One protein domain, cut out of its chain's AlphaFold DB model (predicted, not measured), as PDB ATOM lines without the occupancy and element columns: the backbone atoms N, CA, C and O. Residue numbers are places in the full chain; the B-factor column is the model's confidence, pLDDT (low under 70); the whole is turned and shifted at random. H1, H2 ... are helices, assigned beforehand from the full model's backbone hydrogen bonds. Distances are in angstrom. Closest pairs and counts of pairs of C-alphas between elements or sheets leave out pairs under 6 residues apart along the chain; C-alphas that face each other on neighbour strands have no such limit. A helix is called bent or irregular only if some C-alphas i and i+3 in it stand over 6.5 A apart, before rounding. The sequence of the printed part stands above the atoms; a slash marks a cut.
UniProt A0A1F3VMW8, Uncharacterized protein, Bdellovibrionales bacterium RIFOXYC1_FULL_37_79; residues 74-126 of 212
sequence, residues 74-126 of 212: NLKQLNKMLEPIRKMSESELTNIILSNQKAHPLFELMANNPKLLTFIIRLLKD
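AT A GLANCE: This is residues 74 to 126 of the 212 residues of an uncharacterized protein of Bdellovibrionales bacterium RIFOXYC1_FULL_37_79 (UniProt A0A1F3VMW8). Four helices follow one another round a small elongated body, with H4 folding back to meet the other three. Residues 74 to 81 of H1 stick out at one end. The printed part has 53 residues, 43 of them in four named helices, in the order H1, H2, H3, H4, with no named strand; its class is all helix. They are only just compact, close to loose: radius of gyration of the C-alphas 11.7 A, spans 33 by 19 by 15 A.

IN THESE COORDINATES: H1, residues 74 to 87, starts at C-alpha 74 (143.717, 178.353, 217.395), measures 19.9 A and is only just irregular, C-alphas 81 and 84 being 6.9 A apart. H2 is residues 90 to 99, 14.1 A; H3, 105 to 111, 10.0 A; H4, 114 to 125, 16.5 A, ending at C-alpha 125 (160.074, 183.736, 214.005).

HOW THE PARTS SIT: H4, the hub, touches H1 through residues 124 to 125, closest C-alphas Arg 86 and Lys 125, 4.8 A, at a steep tilt of 56 degrees. With residues 117 to 121 it touches H2, C-alphas Glu 90 and Ile 121 closest, 6.8 A. H3 and H4 only just touch, only at the corner, with 3 pairs of C-alphas within 8 A, Met 110 and Leu 117 closest, 5.4 A. H2 and H3 form a hairpin. H1 and H3 are apart. O i to N i+4 pairs are all within hydrogen-bond range in H2, H3 and H4, and 8 of 10 in H1.

THE WHOLE: The farthest C-alphas, Lys 76 and Asn 112, are 33.2 A apart. The printed part has no cut, its three links are tight, and no printed residue is under 70 in pLDDT.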
ATOM      1  N   ASN A  74     142.667 179.007 218.160       70.00
ATOM      2  CA  ASN A  74     143.717 178.353 217.395       70.00
ATOM      3  C   ASN A  74     144.917 179.265 217.158       70.00
ATOM      4  O   ASN A  74     146.033 178.772 217.065       70.00
ATOM      5  N   LEU A  75     144.741 180.591 217.144       78.12
ATOM      6  CA  LEU A  75     145.882 181.513 217.115       78.12
ATOM      7  C   LEU A  75     146.700 181.410 218.404       78.12
ATOM      8  O   LEU A  75     147.929 181.413 218.360       78.12
ATOM      9  N   LYS A  76     146.032 181.256 219.556       81.56
ATOM     10  CA  LYS A  76     146.710 181.031 220.840       81.56
ATOM     11  C   LYS A  76     147.409 179.676 220.868       81.56
ATOM     12  O   LYS A  76     148.552 179.607 221.314       81.56
ATOM     13  N   GLN A  77     146.754 178.615 220.395       83.38
ATOM     14  CA  GLN A  77     147.366 177.285 220.317       83.38
ATOM     15  C   GLN A  77     148.550 177.261 219.345       83.38
ATOM     16  O   GLN A  77     149.624 176.797 219.715       83.38
ATOM     17  N   LEU A  78     148.408 177.849 218.158       83.75
ATOM     18  CA  LEU A  78     149.483 177.968 217.177       83.75
ATOM     19  C   LEU A  78     150.658 178.779 217.733       83.75
ATOM     20  O   LEU A  78     151.803 178.359 217.608       83.75
ATOM     21  N   ASN A  79     150.392 179.904 218.403       85.81
ATOM     22  CA  ASN A  79     151.434 180.682 219.069       85.81
ATOM     23  C   ASN A  79     152.175 179.854 220.128       85.81
ATOM     24  O   ASN A  79     153.402 179.904 220.164       85.81
ATOM     25  N   LYS A  80     151.466 179.056 220.938       87.56
ATOM     26  CA  LYS A  80     152.088 178.137 221.908       87.56
ATOM     27  C   LYS A  80     152.920 177.047 221.225       87.56
ATOM     28  O   LYS A  80     154.026 176.767 221.665       87.56
ATOM     29  N   MET A  81     152.422 176.456 220.138       86.69
ATOM     30  CA  MET A  81     153.146 175.425 219.378       86.69
ATOM     31  C   MET A  81     154.406 175.972 218.700       86.69
ATOM     32  O   MET A  81     155.394 175.257 218.557       86.69
ATOM     33  N   LEU A  82     154.383 177.240 218.287       89.88
ATOM     34  CA  LEU A  82     155.508 177.906 217.635       89.88
ATOM     35  C   LEU A  82     156.477 178.557 218.622       89.88
ATOM     36  O   LEU A  82     157.593 178.892 218.236       89.88
ATOM     37  N   GLU A  83     156.093 178.734 219.886       92.62
ATOM     38  CA  GLU A  83     156.935 179.352 220.912       92.62
ATOM     39  C   GLU A  83     158.321 178.684 221.042       92.62
ATOM     40  O   GLU A  83     159.317 179.417 221.050       92.62
ATOM     41  N   PRO A  84     158.451 177.338 221.061       92.31
ATOM     42  CA  PRO A  84     159.760 176.687 221.090       92.31
ATOM     43  C   PRO A  84     160.602 177.032 219.860       92.31
ATOM     44  O   PRO A  84     161.787 177.319 219.988       92.31
ATOM     45  N   ILE A  85     159.977 177.073 218.679       92.12
ATOM     46  CA  ILE A  85     160.642 177.400 217.412       92.12
ATOM     47  C   ILE A  85     161.132 178.854 217.429       92.12
ATOM     48  O   ILE A  85     162.258 179.135 217.034       92.12
ATOM     49  N   ARG A  86     160.329 179.788 217.949       92.56
ATOM     50  CA  ARG A  86     160.700 181.211 218.044       92.56
ATOM     51  C   ARG A  86     161.901 181.450 218.962       92.56
ATOM     52  O   ARG A  86     162.690 182.357 218.693       92.56
ATOM     53  N   LYS A  87     162.040 180.642 220.019       94.75
ATOM     54  CA  LYS A  87     163.153 180.713 220.981       94.75
ATOM     55  C   LYS A  87     164.458 180.110 220.455       94.75
ATOM     56  O   LYS A  87     165.514 180.456 220.976       94.75
ATOM     57  N   MET A  88     164.409 179.255 219.434       94.31
ATOM     58  CA  MET A  88     165.610 178.668 218.834       94.31
ATOM     59  C   MET A  88     166.461 179.722 218.111       94.31
ATOM     60  O   MET A  88     165.965 180.694 217.513       94.31
ATOM     61  N   SER A  89     167.774 179.509 218.137       96.62
ATOM     62  CA  SER A  89     168.709 180.282 217.321       96.62
ATOM     63  C   SER A  89     168.461 180.021 215.829       96.62
ATOM     64  O   SER A  89     167.987 178.954 215.433       96.62
ATOM     65  N   GLU A  90     168.781 180.993 214.968       94.06
ATOM     66  CA  GLU A  90     168.614 180.814 213.515       94.06
ATOM     67  C   GLU A  90     169.465 179.650 212.977       94.06
ATOM     68  O   GLU A  90     169.038 178.945 212.062       94.06
ATOM     69  N   SER A  91     170.632 179.401 213.579       95.12
ATOM     70  CA  SER A  91     171.504 178.267 213.261       95.12
ATOM     71  C   SER A  91     170.884 176.920 213.627       95.12
ATOM     72  O   SER A  91     170.964 175.982 212.838       95.12
ATOM     73  N   GLU A  92     170.233 176.808 214.789       94.75
ATOM     74  CA  GLU A  92     169.540 175.572 215.186       94.75
ATOM     75  C   GLU A  92     168.369 175.278 214.251       94.75
ATOM     76  O   GLU A  92     168.247 174.165 213.746       94.75
ATOM     77  N   LEU A  93     167.557 176.293 213.951       93.06
ATOM     78  CA  LEU A  93     166.444 176.201 213.004       93.06
ATOM     79  C   LEU A  93     166.919 175.786 211.608       93.06
ATOM     80  O   LEU A  93     166.330 174.904 210.987       93.06
ATOM     81  N   THR A  94     168.018 176.380 211.142       94.19
ATOM     82  CA  THR A  94     168.674 176.001 209.886       94.19
ATOM     83  C   THR A  94     169.066 174.527 209.901       94.19
ATOM     84  O   THR A  94     168.703 173.788 208.988       94.19
ATOM     85  N   ASN A  95     169.735 174.066 210.961       94.12
ATOM     86  CA  ASN A  95     170.166 172.674 211.086       94.12
ATOM     87  C   ASN A  95     168.986 171.694 211.147       94.12
ATOM     88  O   ASN A  95     169.073 170.615 210.568       94.12
ATOM     89  N   ILE A  96     167.875 172.060 211.795       91.19
ATOM     90  CA  ILE A  96     166.647 171.249 211.832       91.19
ATOM     91  C   ILE A  96     166.006 171.158 210.442       91.19
ATOM     92  O   ILE A  96     165.571 170.086 210.025       91.19
ATOM     93  N   ILE A  97     165.939 172.263 209.697       89.25
ATOM     94  CA  ILE A  97     165.366 172.252 208.344       89.25
ATOM     95  C   ILE A  97     166.253 171.424 207.400       89.25
ATOM     96  O   ILE A  97     165.745 170.605 206.634       89.25
ATOM     97  N   LEU A  98     167.577 171.585 207.491       91.12
ATOM     98  CA  LEU A  98     168.543 170.855 206.666       91.12
ATOM     99  C   LEU A  98     168.633 169.365 207.030       91.12
ATOM    100  O   LEU A  98     168.786 168.530 206.141       91.12
ATOM    101  N   SER A  99     168.487 168.989 208.303       91.31
ATOM    102  CA  SER A  99     168.492 167.574 208.703       91.31
ATOM    103  C   SER A  99     167.278 166.811 208.162       91.31
ATOM    104  O   SER A  99     167.382 165.626 207.844       91.31
ATOM    105  N   ASN A 100     166.159 167.510 207.944       87.06
ATOM    106  CA  ASN A 100     164.947 166.970 207.327       87.06
ATOM    107  C   ASN A 100     164.956 167.002 205.786       87.06
ATOM    108  O   ASN A 100     163.997 166.554 205.153       87.06
ATOM    109  N   GLN A 101     166.043 167.465 205.155       86.31
ATOM    110  CA  GLN A 101     166.144 167.601 203.698       86.31
ATOM    111  C   GLN A 101     165.874 166.292 202.943       86.31
ATOM    112  O   GLN A 101     165.254 166.304 201.883       86.31
ATOM    113  N   LYS A 102     166.291 165.153 203.505       81.62
ATOM    114  CA  LYS A 102     166.137 163.834 202.870       81.62
ATOM    115  C   LYS A 102     164.692 163.324 202.847       81.62
ATOM    116  O   LYS A 102     164.401 162.397 202.098       81.62
ATOM    117  N   ALA A 103     163.803 163.899 203.657       83.50
ATOM    118  CA  ALA A 103     162.432 163.419 203.798       83.50
ATOM    119  C   ALA A 103     161.477 163.992 202.739       83.50
ATOM    120  O   ALA A 103     160.482 163.348 202.412       83.50
ATOM    121  N   HIS A 104     161.750 165.189 202.197       82.75
ATOM    122  CA  HIS A 104     160.840 165.835 201.249       82.75
ATOM    123  C   HIS A 104     161.584 166.667 200.187       82.75
ATOM    124  O   HIS A 104     162.372 167.541 200.555       82.75
ATOM    125  N   PRO A 105     161.254 166.532 198.884       83.50
ATOM    126  CA  PRO A 105     161.862 167.325 197.802       83.50
ATOM    127  C   PRO A 105     161.733 168.847 197.978       83.50
ATOM    128  O   PRO A 105     162.520 169.626 197.448       83.50
ATOM    129  N   LEU A 106     160.729 169.292 198.741       78.81
ATOM    130  CA  LEU A 106     160.546 170.714 199.058       78.81
ATOM    131  C   LEU A 106     161.674 171.253 199.947       78.81
ATOM    132  O   LEU A 106     162.090 172.392 199.753       78.81
ATOM    133  N   PHE A 107     162.185 170.457 200.890       84.81
ATOM    134  CA  PHE A 107     163.300 170.872 201.744       84.81
ATOM    135  C   PHE A 107     164.613 170.940 200.969       84.81
ATOM    136  O   PHE A 107     165.438 171.804 201.250       84.81
ATOM    137  N   GLU A 108     164.785 170.107 199.943       87.19
ATOM    138  CA  GLU A 108     165.935 170.196 199.040       87.19
ATOM    139  C   GLU A 108     165.961 171.524 198.273       87.19
ATOM    140  O   GLU A 108     167.002 172.180 198.204       87.19
ATOM    141  N   LEU A 109     164.810 171.985 197.777       86.81
ATOM    142  CA  LEU A 109     164.703 173.300 197.138       86.81
ATOM    143  C   LEU A 109     165.025 174.450 198.102       86.81
ATOM    144  O   LEU A 109     165.648 175.429 197.692       86.81
ATOM    145  N   MET A 110     164.622 174.337 199.372       87.75
ATOM    146  CA  MET A 110     164.961 175.325 200.402       87.75
ATOM    147  C   MET A 110     166.458 175.325 200.720       87.75
ATOM    148  O   MET A 110     167.061 176.391 200.789       87.75
ATOM    149  N   ALA A 111     167.067 174.147 200.868       89.38
ATOM    150  CA  ALA A 111     168.490 173.999 201.166       89.38
ATOM    151  C   ALA A 111     169.377 174.582 200.056       89.38
ATOM    152  O   ALA A 111     170.377 175.240 200.334       89.38
ATOM    153  N   ASN A 112     168.970 174.403 198.797       92.50
ATOM    154  CA  ASN A 112     169.693 174.928 197.639       92.50
ATOM    155  C   ASN A 112     169.543 176.451 197.461       92.50
ATOM    156  O   ASN A 112     170.232 177.041 196.627       92.50
ATOM    157  N   ASN A 113     168.651 177.105 198.213       94.19
ATOM    158  CA  ASN A 113     168.417 178.541 198.124       94.19
ATOM    159  C   ASN A 113     168.503 179.204 199.514       94.19
ATOM    160  O   ASN A 113     167.487 179.324 200.203       94.19
ATOM    161  N   PRO A 114     169.686 179.707 199.924       92.19
ATOM    162  CA  PRO A 114     169.887 180.243 201.272       92.19
ATOM    163  C   PRO A 114     168.979 181.439 201.578       92.19
ATOM    164  O   PRO A 114     168.520 181.578 202.705       92.19
ATOM    165  N   LYS A 115     168.634 182.264 200.577       93.44
ATOM    166  CA  LYS A 115     167.690 183.380 200.763       93.44
ATOM    167  C   LYS A 115     166.286 182.890 201.102       93.44
ATOM    168  O   LYS A 115     165.629 183.474 201.960       93.44
ATOM    169  N   LEU A 116     165.831 181.821 200.445       92.25
ATOM    170  CA  LEU A 116     164.543 181.198 200.743       92.25
ATOM    171  C   LEU A 116     164.547 180.572 202.142       92.25
ATOM    172  O   LEU A 116     163.575 180.724 202.878       92.25
ATOM    173  N   LEU A 117     165.645 179.921 202.530       93.25
ATOM    174  CA  LEU A 117     165.800 179.352 203.866       93.25
ATOM    175  C   LEU A 117     165.746 180.435 204.952       93.25
ATOM    176  O   LEU A 117     164.946 180.328 205.881       93.25
ATOM    177  N   THR A 118     166.519 181.517 204.809       94.25
ATOM    178  CA  THR A 118     166.475 182.654 205.742       94.25
ATOM    179  C   THR A 118     165.092 183.300 205.774       94.25
ATOM    180  O   THR A 118     164.610 183.649 206.849       94.25
ATOM    181  N   PHE A 119     164.422 183.425 204.623       93.75
ATOM    182  CA  PHE A 119     163.045 183.913 204.562       93.75
ATOM    183  C   PHE A 119     162.100 183.062 205.409       93.75
ATOM    184  O   PHE A 119     161.384 183.613 206.237       93.75
ATOM    185  N   ILE A 120     162.125 181.737 205.252       92.50
ATOM    186  CA  ILE A 120     161.249 180.828 206.001       92.50
ATOM    187  C   ILE A 120     161.554 180.881 207.499       92.50
ATOM    188  O   ILE A 120     160.630 180.942 208.301       92.50
ATOM    189  N   ILE A 121     162.830 180.920 207.889       94.06
ATOM    190  CA  ILE A 121     163.223 181.032 209.302       94.06
ATOM    191  C   ILE A 121     162.707 182.342 209.902       94.06
ATOM    192  O   ILE A 121     162.074 182.326 210.955       94.06
ATOM    193  N   ARG A 122     162.917 183.476 209.223       94.44
ATOM    194  CA  ARG A 122     162.408 184.777 209.683       94.44
ATOM    195  C   ARG A 122     160.883 184.807 209.719       94.44
ATOM    196  O   ARG A 122     160.318 185.320 210.677       94.44
ATOM    197  N   LEU A 123     160.224 184.206 208.730       93.88
ATOM    198  CA  LEU A 123     158.770 184.063 208.683       93.88
ATOM    199  C   LEU A 123     158.244 183.257 209.880       93.88
ATOM    200  O   LEU A 123     157.259 183.660 210.482       93.88
ATOM    201  N   LEU A 124     158.911 182.159 210.253       92.19
ATOM    202  CA  LEU A 124     158.552 181.328 211.410       92.19
ATOM    203  C   LEU A 124     158.802 182.026 212.759       92.19
ATOM    204  O   LEU A 124     158.147 181.715 213.759       92.19
ATOM    205  N   LYS A 125     159.754 182.959 212.801       93.62
ATOM    206  CA  LYS A 125     160.074 183.736 214.005       93.62
ATOM    207  C   LYS A 125     159.199 184.982 214.162       93.62
ATOM    208  O   LYS A 125     158.969 185.407 215.293       93.62
ATOM    209  N   ASP A 126     158.688 185.542 213.069       94.06
ATOM    210  CA  ASP A 126     157.815 186.715 213.080       94.06
ATOM    211  C   ASP A 126     156.365 186.330 213.417       94.06
ATOM    212  O   ASP A 126     155.635 185.725 212.630       94.06
TER     213      ASP A 126